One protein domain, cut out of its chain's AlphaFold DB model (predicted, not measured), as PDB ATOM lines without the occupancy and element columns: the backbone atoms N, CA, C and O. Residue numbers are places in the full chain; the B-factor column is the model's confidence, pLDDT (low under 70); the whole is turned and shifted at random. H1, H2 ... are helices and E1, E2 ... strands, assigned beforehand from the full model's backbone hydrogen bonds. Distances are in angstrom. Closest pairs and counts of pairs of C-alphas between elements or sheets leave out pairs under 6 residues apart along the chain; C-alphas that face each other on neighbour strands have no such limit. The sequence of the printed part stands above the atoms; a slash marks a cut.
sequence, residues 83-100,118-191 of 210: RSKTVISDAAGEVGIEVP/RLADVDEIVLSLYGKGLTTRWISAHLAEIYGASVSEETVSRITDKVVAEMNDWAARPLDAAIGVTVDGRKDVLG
ATOM      1  N   ARG A  83     -23.021 -10.607 -35.416       37.75
ATOM      2  CA  ARG A  83     -21.918 -11.055 -34.552       37.75
ATOM      3  C   ARG A  83     -22.395 -11.098 -33.108       37.75
ATOM      4  O   ARG A  83     -22.780 -10.077 -32.540       37.75
ATOM      5  N   SER A  84     -22.311 -12.279 -32.508       39.09
ATOM      6  CA  SER A  84     -22.452 -12.452 -31.068       39.09
ATOM      7  C   SER A  84     -21.258 -11.811 -30.360       39.09
ATOM      8  O   SER A  84     -20.099 -11.988 -30.747       39.09
ATOM      9  N   LYS A  85     -21.533 -11.019 -29.323       40.66
ATOM     10  CA  LYS A  85     -20.514 -10.447 -28.452       40.66
ATOM     11  C   LYS A  85     -20.869 -10.742 -27.006       40.66
ATOM     12  O   LYS A  85     -21.816 -10.192 -26.458       40.66
ATOM     13  N   THR A  86     -20.075 -11.599 -26.384       42.00
ATOM     14  CA  THR A  86     -20.188 -11.892 -24.956       42.00
ATOM     15  C   THR A  86     -19.585 -10.736 -24.158       42.00
ATOM     16  O   THR A  86     -18.412 -10.388 -24.316       42.00
ATOM     17  N   VAL A  87     -20.409 -10.095 -23.335       44.22
ATOM     18  CA  VAL A  87     -20.065  -8.973 -22.462       44.22
ATOM     19  C   VAL A  87     -20.084  -9.467 -21.022       44.22
ATOM     20  O   VAL A  87     -21.107  -9.900 -20.511       44.22
ATOM     21  N   ILE A  88     -18.937  -9.410 -20.352       42.09
ATOM     22  CA  ILE A  88     -18.815  -9.808 -18.945       42.09
ATOM     23  C   ILE A  88     -19.247  -8.634 -18.068       42.09
ATOM     24  O   ILE A  88     -18.717  -7.531 -18.205       42.09
ATOM     25  N   SER A  89     -20.183  -8.887 -17.157       43.03
ATOM     26  CA  SER A  89     -20.632  -7.928 -16.148       43.03
ATOM     27  C   SER A  89     -20.168  -8.355 -14.750       43.03
ATOM     28  O   SER A  89     -20.266  -9.525 -14.386       43.03
ATOM     29  N   ASP A  90     -19.693  -7.401 -13.944       49.44
ATOM     30  CA  ASP A  90     -19.155  -7.629 -12.583       49.44
ATOM     31  C   ASP A  90     -20.257  -7.971 -11.550       49.44
ATOM     32  O   ASP A  90     -20.008  -8.308 -10.397       49.44
ATOM     33  N   ALA A  91     -21.525  -7.870 -11.961       47.38
ATOM     34  CA  ALA A  91     -22.697  -8.191 -11.150       47.38
ATOM     35  C   ALA A  91     -23.391  -9.493 -11.559       47.38
ATOM     36  O   ALA A  91     -24.125 -10.056 -10.745       47.38
ATOM     37  N   ALA A  92     -23.221  -9.938 -12.809       44.84
ATOM     38  CA  ALA A  92     -24.100 -10.947 -13.379       44.84
ATOM     39  C   ALA A  92     -23.441 -12.051 -14.207       44.84
ATOM     40  O   ALA A  92     -24.161 -12.923 -14.688       44.84
ATOM     41  N   GLY A  93     -22.111 -12.082 -14.310       53.47
ATOM     42  CA  GLY A  93     -21.441 -13.038 -15.189       53.47
ATOM     43  C   GLY A  93     -21.646 -12.688 -16.668       53.47
ATOM     44  O   GLY A  93     -22.039 -11.564 -17.001       53.47
ATOM     45  N   GLU A  94     -21.288 -13.620 -17.556       40.00
ATOM     46  CA  GLU A  94     -21.289 -13.440 -19.014       40.00
ATOM     47  C   GLU A  94     -22.695 -13.192 -19.583       40.00
ATOM     48  O   GLU A  94     -23.581 -14.036 -19.498       40.00
ATOM     49  N   VAL A  95     -22.878 -12.029 -20.211       48.47
ATOM     50  CA  VAL A  95     -24.096 -11.619 -20.915       48.47
ATOM     51  C   VAL A  95     -23.813 -11.636 -22.416       48.47
ATOM     52  O   VAL A  95     -23.025 -10.839 -22.920       48.47
ATOM     53  N   GLY A  96     -24.435 -12.555 -23.154       41.66
ATOM     54  CA  GLY A  96     -24.377 -12.568 -24.617       41.66
ATOM     55  C   GLY A  96     -25.236 -11.451 -25.205       41.66
ATOM     56  O   GLY A  96     -26.439 -11.426 -24.975       41.66
ATOM     57  N   ILE A  97     -24.635 -10.537 -25.967       49.84
ATOM     58  CA  ILE A  97     -25.350  -9.494 -26.709       49.84
ATOM     59  C   ILE A  97     -25.139  -9.752 -28.201       49.84
ATOM     60  O   ILE A  97     -24.003  -9.825 -28.674       49.84
ATOM     61  N   GLU A  98     -26.225  -9.906 -28.957       39.25
ATOM     62  CA  GLU A  98     -26.171 -10.018 -30.414       39.25
ATOM     63  C   GLU A  98     -26.185  -8.614 -31.022       39.25
ATOM     64  O   GLU A  98     -27.172  -7.890 -30.930       39.25
ATOM     65  N   VAL A  99     -25.061  -8.205 -31.612       47.47
ATOM     66  CA  VAL A  99     -24.927  -6.878 -32.219       47.47
ATOM     67  C   VAL A  99     -25.002  -7.028 -33.742       47.47
ATOM     68  O   VAL A  99     -24.172  -7.740 -34.326       47.47
ATOM     69  N   PRO A 100     -25.951  -6.361 -34.427       41.12
ATOM     70  CA  PRO A 100     -25.971  -6.344 -35.882       41.12
ATOM     71  C   PRO A 100     -24.751  -5.572 -36.404       41.12
ATOM     72  O   PRO A 100     -24.512  -4.422 -36.041       41.12
ATOM     73  N   ARG A 118     -18.235  -1.937 -19.998       44.97
ATOM     74  CA  ARG A 118     -19.033  -1.523 -18.829       44.97
ATOM     75  C   ARG A 118     -20.448  -1.118 -19.234       44.97
ATOM     76  O   ARG A 118     -20.621  -0.121 -19.917       44.97
ATOM     77  N   LEU A 119     -21.414  -1.894 -18.739       51.00
ATOM     78  CA  LEU A 119     -22.876  -1.733 -18.794       51.00
ATOM     79  C   LEU A 119     -23.424  -0.495 -18.053       51.00
ATOM     80  O   LEU A 119     -24.623  -0.430 -17.807       51.00
ATOM     81  N   ALA A 120     -22.586   0.493 -17.722       56.38
ATOM     82  CA  ALA A 120     -23.007   1.658 -16.939       56.38
ATOM     83  C   ALA A 120     -24.216   2.379 -17.569       56.38
ATOM     84  O   ALA A 120     -25.118   2.802 -16.855       56.38
ATOM     85  N   ASP A 121     -24.273   2.421 -18.902       68.25
ATOM     86  CA  ASP A 121     -25.361   3.071 -19.630       68.25
ATOM     87  C   ASP A 121     -26.696   2.301 -19.507       68.25
ATOM     88  O   ASP A 121     -27.760   2.913 -19.460       68.25
ATOM     89  N   VAL A 122     -26.670   0.963 -19.424       74.88
ATOM     90  CA  VAL A 122     -27.891   0.144 -19.267       74.88
ATOM     91  C   VAL A 122     -28.402   0.216 -17.833       74.88
ATOM     92  O   VAL A 122     -29.608   0.343 -17.627       74.88
ATOM     93  N   ASP A 123     -27.501   0.190 -16.850       78.25
ATOM     94  CA  ASP A 123     -27.858   0.291 -15.434       78.25
ATOM     95  C   ASP A 123     -28.542   1.636 -15.134       78.25
ATOM     96  O   ASP A 123     -29.569   1.671 -14.456       78.25
ATOM     97  N   GLU A 124     -28.039   2.737 -15.706       80.38
ATOM     98  CA  GLU A 124     -28.645   4.069 -15.581       80.38
ATOM     99  C   GLU A 124     -30.056   4.122 -16.192       80.38
ATOM    100  O   GLU A 124     -30.991   4.655 -15.584       80.38
ATOM    101  N   ILE A 125     -30.249   3.505 -17.363       81.94
ATOM    102  CA  ILE A 125     -31.567   3.406 -18.002       81.94
ATOM    103  C   ILE A 125     -32.516   2.572 -17.133       81.94
ATOM    104  O   ILE A 125     -33.632   3.020 -16.858       81.94
ATOM    105  N   VAL A 126     -32.077   1.407 -16.649       83.81
ATOM    106  CA  VAL A 126     -32.844   0.540 -15.738       83.81
ATOM    107  C   VAL A 126     -33.274   1.311 -14.489       83.81
ATOM    108  O   VAL A 126     -34.451   1.284 -14.128       83.81
ATOM    109  N   LEU A 127     -32.354   2.052 -13.869       84.12
ATOM    110  CA  LEU A 127     -32.614   2.888 -12.698       84.12
ATOM    111  C   LEU A 127     -33.633   3.993 -12.988       84.12
ATOM    112  O   LEU A 127     -34.556   4.204 -12.200       84.12
ATOM    113  N   SER A 128     -33.518   4.661 -14.138       84.69
ATOM    114  CA  SER A 128     -34.462   5.705 -14.546       84.69
ATOM    115  C   SER A 128     -35.882   5.162 -14.763       84.69
ATOM    116  O   SER A 128     -36.863   5.827 -14.424       84.69
ATOM    117  N   LEU A 129     -36.008   3.944 -15.298       85.25
ATOM    118  CA  LEU A 129     -37.289   3.280 -15.537       85.25
ATOM    119  C   LEU A 129     -37.889   2.745 -14.233       85.25
ATOM    120  O   LEU A 129     -39.088   2.899 -13.993       85.25
ATOM    121  N   TYR A 130     -37.056   2.193 -13.352       86.31
ATOM    122  CA  TYR A 130     -37.472   1.753 -12.025       86.31
ATOM    123  C   TYR A 130     -37.954   2.929 -11.162       86.31
ATOM    124  O   TYR A 130     -39.009   2.846 -10.535       86.31
ATOM    125  N   GLY A 131     -37.259   4.072 -11.209       84.75
ATOM    126  CA  GLY A 131     -37.673   5.309 -10.534       84.75
ATOM    127  C   GLY A 131     -39.013   5.872 -11.027       84.75
ATOM    128  O   GLY A 131     -39.724   6.521 -10.265       84.75
ATOM    129  N   LYS A 132     -39.406   5.570 -12.272       85.94
ATOM    130  CA  LYS A 132     -40.729   5.906 -12.833       85.94
ATOM    131  C   LYS A 132     -41.844   4.949 -12.385       85.94
ATOM    132  O   LYS A 132     -42.998   5.159 -12.749       85.94
ATOM    133  N   GLY A 133     -41.531   3.920 -11.593       86.31
ATOM    134  CA  GLY A 133     -42.506   2.964 -11.059       86.31
ATOM    135  C   GLY A 133     -42.852   1.818 -12.011       86.31
ATOM    136  O   GLY A 133     -43.883   1.166 -11.840       86.31
ATOM    137  N   LEU A 134     -42.015   1.565 -13.019       87.56
ATOM    138  CA  LEU A 134     -42.200   0.444 -13.935       87.56
ATOM    139  C   LEU A 134     -41.819  -0.872 -13.253       87.56
ATOM    140  O   LEU A 134     -40.858  -0.950 -12.489       87.56
ATOM    141  N   THR A 135     -42.585  -1.924 -13.538       87.31
ATOM    142  CA  THR A 135     -42.289  -3.259 -13.005       87.31
ATOM    143  C   THR A 135     -41.061  -3.854 -13.693       87.31
ATOM    144  O   THR A 135     -40.822  -3.599 -14.872       87.31
ATOM    145  N   THR A 136     -40.310  -4.689 -12.979       85.12
ATOM    146  CA  THR A 136     -39.110  -5.397 -13.469       85.12
ATOM    147  C   THR A 136     -39.355  -6.125 -14.792       85.12
ATOM    148  O   THR A 136     -38.569  -5.989 -15.729       85.12
ATOM    149  N   ARG A 137     -40.506  -6.797 -14.911       84.69
ATOM    150  CA  ARG A 137     -40.965  -7.469 -16.134       84.69
ATOM    151  C   ARG A 137     -41.227  -6.514 -17.305       84.69
ATOM    152  O   ARG A 137     -40.938  -6.845 -18.455       84.69
ATOM    153  N   TRP A 138     -41.791  -5.337 -17.040       84.62
ATOM    154  CA  TRP A 138     -42.019  -4.335 -18.083       84.62
ATOM    155  C   TRP A 138     -40.698  -3.709 -18.538       84.62
ATOM    156  O   TRP A 138     -40.480  -3.537 -19.731       84.62
ATOM    157  N   ILE A 139     -39.782  -3.449 -17.598       85.44
ATOM    158  CA  ILE A 139     -38.437  -2.936 -17.886       85.44
ATOM    159  C   ILE A 139     -37.678  -3.905 -18.798       85.44
ATOM    160  O   ILE A 139     -37.114  -3.469 -19.798       85.44
ATOM    161  N   SER A 140     -37.715  -5.215 -18.525       81.88
ATOM    162  CA  SER A 140     -37.062  -6.206 -19.394       81.88
ATOM    163  C   SER A 140     -37.637  -6.234 -20.813       81.88
ATOM    164  O   SER A 140     -36.881  -6.329 -21.777       81.88
ATOM    165  N   ALA A 141     -38.961  -6.105 -20.963       83.56
ATOM    166  CA  ALA A 141     -39.600  -6.068 -22.279       83.56
ATOM    167  C   ALA A 141     -39.234  -4.788 -23.052       83.56
ATOM    168  O   ALA A 141     -38.901  -4.848 -24.232       83.56
ATOM    169  N   HIS A 142     -39.218  -3.646 -22.365       81.31
ATOM    170  CA  HIS A 142     -38.886  -2.350 -22.951       81.31
ATOM    171  C   HIS A 142     -37.423  -2.263 -23.413       81.31
ATOM    172  O   HIS A 142     -37.123  -1.694 -24.462       81.31
ATOM    173  N   LEU A 143     -36.503  -2.864 -22.652       79.06
ATOM    174  CA  LEU A 143     -35.090  -2.937 -23.025       79.06
ATOM    175  C   LEU A 143     -34.863  -3.826 -24.252       79.06
ATOM    176  O   LEU A 143     -34.054  -3.478 -25.113       79.06
ATOM    177  N   ALA A 144     -35.608  -4.927 -24.368       80.38
ATOM    178  CA  ALA A 144     -35.551  -5.792 -25.538       80.38
ATOM    179  C   ALA A 144     -36.085  -5.092 -26.801       80.38
ATOM    180  O   ALA A 144     -35.493  -5.235 -27.868       80.38
ATOM    181  N   GLU A 145     -37.159  -4.307 -26.680       76.25
ATOM    182  CA  GLU A 145     -37.799  -3.613 -27.806       76.25
ATOM    183  C   GLU A 145     -36.963  -2.441 -28.344       76.25
ATOM    184  O   GLU A 145     -36.767  -2.326 -29.551       76.25
ATOM    185  N   ILE A 146     -36.440  -1.580 -27.463       76.88
ATOM    186  CA  ILE A 146     -35.736  -0.355 -27.882       76.88
ATOM    187  C   ILE A 146     -34.252  -0.601 -28.146       76.88
ATOM    188  O   ILE A 146     -33.684  -0.038 -29.083       76.88
ATOM    189  N   TYR A 147     -33.605  -1.418 -27.313       69.00
ATOM    190  CA  TYR A 147     -32.151  -1.580 -27.347       69.00
ATOM    191  C   TYR A 147     -31.708  -2.906 -27.970       69.00
ATOM    192  O   TYR A 147     -30.506  -3.119 -28.122       69.00
ATOM    193  N   GLY A 148     -32.642  -3.800 -28.325       68.19
ATOM    194  CA  GLY A 148     -32.322  -5.139 -28.830       68.19
ATOM    195  C   GLY A 148     -31.545  -5.996 -27.823       68.19
ATOM    196  O   GLY A 148     -30.979  -7.023 -28.186       68.19
ATOM    197  N   ALA A 149     -31.478  -5.561 -26.561       66.31
ATOM    198  CA  ALA A 149     -30.721  -6.204 -25.503       66.31
ATOM    199  C   ALA A 149     -31.681  -7.014 -24.629       66.31
ATOM    200  O   ALA A 149     -32.523  -6.454 -23.922       66.31
ATOM    201  N   SER A 150     -31.554  -8.340 -24.661       64.94
ATOM    202  CA  SER A 150     -32.310  -9.231 -23.783       64.94
ATOM    203  C   SER A 150     -31.719  -9.208 -22.369       64.94
ATOM    204  O   SER A 150     -30.861 -10.005 -21.999       64.94
ATOM    205  N   VAL A 151     -32.181  -8.265 -21.548       73.06
ATOM    206  CA  VAL A 151     -31.865  -8.239 -20.114       73.06
ATOM    207  C   VAL A 151     -32.899  -9.083 -19.373       73.06
ATOM    208  O   VAL A 151     -34.096  -8.798 -19.432       73.06
ATOM    209  N   SER A 152     -32.453 -10.130 -18.670       78.75
ATOM    210  CA  SER A 152     -33.356 -10.958 -17.862       78.75
ATOM    211  C   SER A 152     -33.928 -10.172 -16.679       78.75
ATOM    212  O   SER A 152     -33.260  -9.307 -16.108       78.75
ATOM    213  N   GLU A 153     -35.152 -10.508 -16.263       81.12
ATOM    214  CA  GLU A 153     -35.791  -9.904 -15.084       81.12
ATOM    215  C   GLU A 153     -34.921 -10.049 -13.822       81.12
ATOM    216  O   GLU A 153     -34.794  -9.118 -13.029       81.12
ATOM    217  N   GLU A 154     -34.240 -11.186 -13.683       80.94
ATOM    218  CA  GLU A 154     -33.278 -11.449 -12.611       80.94
ATOM    219  C   GLU A 154     -32.096 -10.466 -12.621       80.94
ATOM    220  O   GLU A 154     -31.584 -10.070 -11.575       80.94
ATOM    221  N   THR A 155     -31.648 -10.042 -13.803       80.88
ATOM    222  CA  THR A 155     -30.580  -9.043 -13.934       80.88
ATOM    223  C   THR A 155     -31.067  -7.668 -13.496       80.88
ATOM    224  O   THR A 155     -30.372  -7.002 -12.731       80.88
ATOM    225  N   VAL A 156     -32.288  -7.285 -13.883       83.44
ATOM    226  CA  VAL A 156     -32.924  -6.045 -13.407       83.44
ATOM    227  C   VAL A 156     -33.062  -6.059 -11.882       83.44
ATOM    228  O   VAL A 156     -32.675  -5.087 -11.237       83.44
ATOM    229  N   SER A 157     -33.526  -7.172 -11.298       84.94
ATOM    230  CA  SER A 157     -33.641  -7.319  -9.839       84.94
ATOM    231  C   SER A 157     -32.296  -7.097  -9.155       84.94
ATOM    232  O   SER A 157     -32.187  -6.229  -8.294       84.94
ATOM    233  N   ARG A 158     -31.241  -7.791  -9.600       85.81
ATOM    234  CA  ARG A 158     -29.903  -7.671  -9.002       85.81
ATOM    235  C   ARG A 158     -29.342  -6.250  -9.062       85.81
ATOM    236  O   ARG A 158     -28.712  -5.815  -8.101       85.81
ATOM    237  N   ILE A 159     -29.566  -5.528 -10.162       83.56
ATOM    238  CA  ILE A 159     -29.160  -4.118 -10.292       83.56
ATOM    239  C   ILE A 159     -29.901  -3.268  -9.254       83.56
ATOM    240  O   ILE A 159     -29.277  -2.509  -8.510       83.56
ATOM    241  N   THR A 160     -31.222  -3.431  -9.150       84.81
ATOM    242  CA  THR A 160     -32.028  -2.669  -8.188       84.81
ATOM    243  C   THR A 160     -31.697  -3.012  -6.734       84.81
ATOM    244  O   THR A 160     -31.628  -2.110  -5.902       84.81
ATOM    245  N   ASP A 161     -31.404  -4.277  -6.426       86.81
ATOM    246  CA  ASP A 161     -31.058  -4.734  -5.078       86.81
ATOM    247  C   ASP A 161     -29.741  -4.116  -4.589       86.81
ATOM    248  O   ASP A 161     -29.646  -3.689  -3.436       86.81
ATOM    249  N   LYS A 162     -28.741  -3.995  -5.475       86.38
ATOM    250  CA  LYS A 162     -27.474  -3.313  -5.163       86.38
ATOM    251  C   LYS A 162     -27.690  -1.843  -4.811       86.38
ATOM    252  O   LYS A 162     -27.184  -1.377  -3.797       86.38
ATOM    253  N   VAL A 163     -28.498  -1.134  -5.596       84.50
ATOM    254  CA  VAL A 163     -28.783   0.291  -5.353       84.50
ATOM    255  C   VAL A 163     -29.592   0.485  -4.073       84.50
ATOM    256  O   VAL A 163     -29.347   1.425  -3.320       84.50
ATOM    257  N   VAL A 164     -30.529  -0.418  -3.774       85.81
ATOM    258  CA  VAL A 164     -31.263  -0.399  -2.502       85.81
ATOM    259  C   VAL A 164     -30.318  -0.612  -1.319       85.81
ATOM    260  O   VAL A 164     -30.475   0.059  -0.297       85.81
ATOM    261  N   ALA A 165     -29.334  -1.506  -1.435       83.81
ATOM    262  CA  ALA A 165     -28.321  -1.699  -0.401       83.81
ATOM    263  C   ALA A 165     -27.478  -0.429  -0.188       83.81
ATOM    264  O   ALA A 165     -27.402   0.060   0.937       83.81
ATOM    265  N   GLU A 166     -26.961   0.177  -1.260       82.62
ATOM    266  CA  GLU A 166     -26.201   1.435  -1.188       82.62
ATOM    267  C   GLU A 166     -27.032   2.589  -0.607       82.62
ATOM    268  O   GLU A 166     -26.544   3.374   0.208       82.62
ATOM    269  N   MET A 167     -28.314   2.678  -0.973       84.00
ATOM    270  CA  MET A 167     -29.241   3.661  -0.414       84.00
ATOM    271  C   MET A 167     -29.444   3.449   1.089       84.00
ATOM    272  O   MET A 167     -29.513   4.423   1.839       84.00
ATOM    273  N   ASN A 168     -29.550   2.199   1.544       83.94
ATOM    274  CA  ASN A 168     -29.684   1.888   2.966       83.94
ATOM    275  C   ASN A 168     -28.417   2.258   3.740       83.94
ATOM    276  O   ASN A 168     -28.524   2.848   4.814       83.94
ATOM    277  N   ASP A 169     -27.241   1.982   3.183       84.56
ATOM    278  CA  ASP A 169     -25.962   2.365   3.783       84.56
ATOM    279  C   ASP A 169     -25.816   3.890   3.843       84.56
ATOM    280  O   ASP A 169     -25.441   4.455   4.874       84.56
ATOM    281  N   TRP A 170     -26.212   4.583   2.773       85.81
ATOM    282  CA  TRP A 170     -26.258   6.043   2.731       85.81
ATOM    283  C   TRP A 170     -27.250   6.620   3.744       85.81
ATOM    284  O   TRP A 170     -26.954   7.620   4.392       85.81
ATOM    285  N   ALA A 171     -28.413   5.994   3.921       78.06
ATOM    286  CA  ALA A 171     -29.406   6.412   4.906       78.06
ATOM    287  C   ALA A 171     -28.957   6.129   6.350       78.06
ATOM    288  O   ALA A 171     -29.350   6.851   7.267       78.06
ATOM    289  N   ALA A 172     -28.142   5.093   6.559       81.12
ATOM    290  CA  ALA A 172     -27.620   4.692   7.863       81.12
ATOM    291  C   ALA A 172     -26.360   5.461   8.286       81.12
ATOM    292  O   ALA A 172     -25.913   5.313   9.428       81.12
ATOM    293  N   ARG A 173     -25.778   6.279   7.399       81.94
ATOM    294  CA  ARG A 173     -24.567   7.039   7.712       81.94
ATOM    295  C   ARG A 173     -24.803   7.957   8.923       81.94
ATOM    296  O   ARG A 173     -25.810   8.672   8.963       81.94
ATOM    297  N   PRO A 174     -23.898   7.964   9.917       79.81
ATOM    298  CA  PRO A 174     -24.020   8.867  11.049       79.81
ATOM    299  C   PRO A 174     -23.918  10.311  10.549       79.81
ATOM    300  O   PRO A 174     -22.970  10.673   9.857       79.81
ATOM    301  N   LEU A 175     -24.918  11.123  10.882       73.44
ATOM    302  CA  LEU A 175     -24.873  12.564  10.660       73.44
ATOM    303  C   LEU A 175     -23.995  13.177  11.757       73.44
ATOM    304  O   LEU A 175     -24.289  13.002  12.943       73.44
ATOM    305  N   ASP A 176     -22.926  13.872  11.372       66.12
ATOM    306  CA  ASP A 176     -22.146  14.666  12.319       66.12
ATOM    307  C   ASP A 176     -22.946  15.898  12.766       66.12
ATOM    308  O   ASP A 176     -23.658  16.502  11.970       66.12
ATOM    309  N   ALA A 177     -22.814  16.210  14.061       63.44
ATOM    310  CA  ALA A 177     -23.313  17.368  14.809       63.44
ATOM    311  C   ALA A 177     -24.692  17.943  14.413       63.44
ATOM    312  O   ALA A 177     -24.833  18.600  13.389       63.44
ATOM    313  N   ALA A 178     -25.665  17.786  15.324       62.19
ATOM    314  CA  ALA A 178     -26.879  18.595  15.492       62.19
ATOM    315  C   ALA A 178     -27.263  19.486  14.293       62.19
ATOM    316  O   ALA A 178     -27.112  20.708  14.316       62.19
ATOM    317  N   ILE A 179     -27.810  18.866  13.251       63.62
ATOM    318  CA  ILE A 179     -28.387  19.574  12.116       63.62
ATOM    319  C   ILE A 179     -29.800  19.987  12.528       63.62
ATOM    320  O   ILE A 179     -30.662  19.139  12.775       63.62
ATOM    321  N   GLY A 180     -30.043  21.294  12.626       65.25
ATOM    322  CA  GLY A 180     -31.395  21.824  12.774       65.25
ATOM    323  C   GLY A 180     -32.198  21.520  11.511       65.25
ATOM    324  O   GLY A 180     -31.882  22.027  10.439       65.25
ATOM    325  N   VAL A 181     -33.232  20.692  11.628       70.44
ATOM    326  CA  VAL A 181     -34.152  20.369  10.536       70.44
ATOM    327  C   VAL A 181     -35.539  20.882  10.897       70.44
ATOM    328  O   VAL A 181     -35.930  20.881  12.058       70.44
ATOM    329  N   THR A 182     -36.303  21.349   9.915       72.69
ATOM    330  CA  THR A 182     -37.726  21.633  10.123       72.69
ATOM    331  C   THR A 182     -38.530  20.563   9.405       72.69
ATOM    332  O   THR A 182     -38.450  20.461   8.185       72.69
ATOM    333  N   VAL A 183     -39.274  19.752  10.156       70.12
ATOM    334  CA  VAL A 183     -40.148  18.700   9.622       70.12
ATOM    335  C   VAL A 183     -41.585  19.083   9.950       70.12
ATOM    336  O   VAL A 183     -41.907  19.352  11.105       70.12
ATOM    337  N   ASP A 184     -42.449  19.161   8.936       77.25
ATOM    338  CA  ASP A 184     -43.875  19.492   9.095       77.25
ATOM    339  C   ASP A 184     -44.131  20.778   9.917       77.25
ATOM    340  O   ASP A 184     -45.055  20.858  10.727       77.25
ATOM    341  N   GLY A 185     -43.270  21.788   9.752       74.38
ATOM    342  CA  GLY A 185     -43.362  23.067  10.465       74.38
ATOM    343  C   GLY A 185     -42.857  23.055  11.915       74.38
ATOM    344  O   GLY A 185     -42.906  24.091  12.579       74.38
ATOM    345  N   ARG A 186     -42.334  21.929  12.421       61.16
ATOM    346  CA  ARG A 186     -41.655  21.849  13.724       61.16
ATOM    347  C   ARG A 186     -40.145  21.847  13.545       61.16
ATOM    348  O   ARG A 186     -39.620  21.129  12.702       61.16
ATOM    349  N   LYS A 187     -39.453  22.660  14.347       62.94
ATOM    350  CA  LYS A 187     -37.991  22.645  14.440       62.94
ATOM    351  C   LYS A 187     -37.568  21.443  15.281       62.94
ATOM    352  O   LYS A 187     -37.930  21.367  16.451       62.94
ATOM    353  N   ASP A 188     -36.783  20.562  14.686       64.62
ATOM    354  CA  ASP A 188     -36.178  19.387  15.299       64.62
ATOM    355  C   ASP A 188     -34.651  19.445  15.120       64.62
ATOM    356  O   ASP A 188     -34.127  20.152  14.258       64.62
ATOM    357  N   VAL A 189     -33.909  18.703  15.941       59.09
ATOM    358  CA  VAL A 189     -32.449  18.576  15.818       59.09
ATOM    359  C   VAL A 189     -32.116  17.121  15.516       59.09
ATOM    360  O   VAL A 189     -32.401  16.234  16.321       59.09
ATOM    361  N   LEU A 190     -31.514  16.869  14.352       60.34
ATOM    362  CA  LEU A 190     -31.005  15.553  13.971       60.34
ATOM    363  C   LEU A 190     -29.514  15.475  14.297       60.34
ATOM    364  O   LEU A 190     -28.730  16.279  13.807       60.34
ATOM    365  N   GLY A 191     -29.116  14.496  15.111       58.06
ATOM    366  CA  GLY A 191     -27.707  14.245  15.435       58.06
ATOM    367  C   GLY A 191     -27.358  14.461  16.908       58.06
ATOM    368  O   GLY A 191     -26.661  15.407  17.253       58.06
TER     369      GLY A 191
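Overview. This is residues 83 to 100 and 118 to 191 of the 210 residues of a protein of Saccharothrix espanaensis (strain ATCC 51144 / DSM 44229 / JCM 9112 / NBRC 15066 / NRRL 15764) (UniProt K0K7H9). A long, thin model has a two-stranded hairpin at each end, E1 with E2 and E3 with E4, and between them a knot of three crossing helices. The last helix, H3, runs out of this knot towards the E3 and E4 hairpin, and residues 164 to 173, of which 164 to 172 belong to H3, stand free. The printed part has 92 residues with three named helices and four named strands, in the order E1 E2 H1 H2 H3 E3 E4; its class is mixed, helices and strands, and each sheet is one antiparallel pair. The whole is only just extended, close to loose, with a radius of gyration of the C-alphas of 18.8 A, and it is a rod spanning 61 by 24 by 18 A.

Arrangement. E1, residues 83 to 89, and E2, residues 93 to 99, form a hairpin, antiparallel at 150 degrees, with N 85 and O 97 within hydrogen-bond range at 2.8 A. H1, residues 120 to 131, is apart from E1. H2, residues 136 to 147, touches H1 at a steep tilt of 47 degrees, opposite ways; the closest C-alphas, those of Leu 129 and Ile 139, are 6.7 A apart. H1 touches H2 with residues 126 to 130 alone, and H2 touches H1 with residues 136 to 139 alone. H3, residues 153 to 172, touches H2 at a steep tilt of 65 degrees, opposite ways, with residues 153 to 157 alone meeting residues 136 to 140 alone of H2; the closest C-alphas, those of Arg 137 and Glu 153, are 5.8 A apart. H3 also touches H1, about perpendicular at 78 degrees, with residues 156 to 160 alone; the closest C-alphas, those of Asp 123 and Ile 159, are 6.9 A apart. In H1, H2 and H3 every O i to N i+4 pair is within hydrogen-bond range. E3, residues 179 to 183, and E4, residues 186 to 190, form a hairpin, antiparallel at 143 degrees, with N 181 and O 188 at 2.8 A; E4 is apart from H3.

Along the chain. E1 starts at C-alpha 83, (-21.918, -11.055, -34.552), and measures 18.7 A; E2 measures 18.4 A. H1 measures 16.4 A and H2 16.0 A. H3, 28.4 A long, ends at C-alpha 172, (-27.620, 4.692, 7.863). E3 measures 12.1 A, and E4, 12.4 A, ends at C-alpha 190, (-31.005, 15.553, 13.971).

Size, cuts and confidence. The two C-alphas farthest apart, those of Arg 83 and Arg 186, are 61.7 A apart. Residues 101 to 117 are not printed, and C-alphas 100 and 118 are 19.0 A apart across the cut. No link printed whole is long. The mean pLDDT of the printed part is 70.3; residues 83 to 100, 118 to 121, 147 to 150, 176 to 180 and 186 to 191 are under 70.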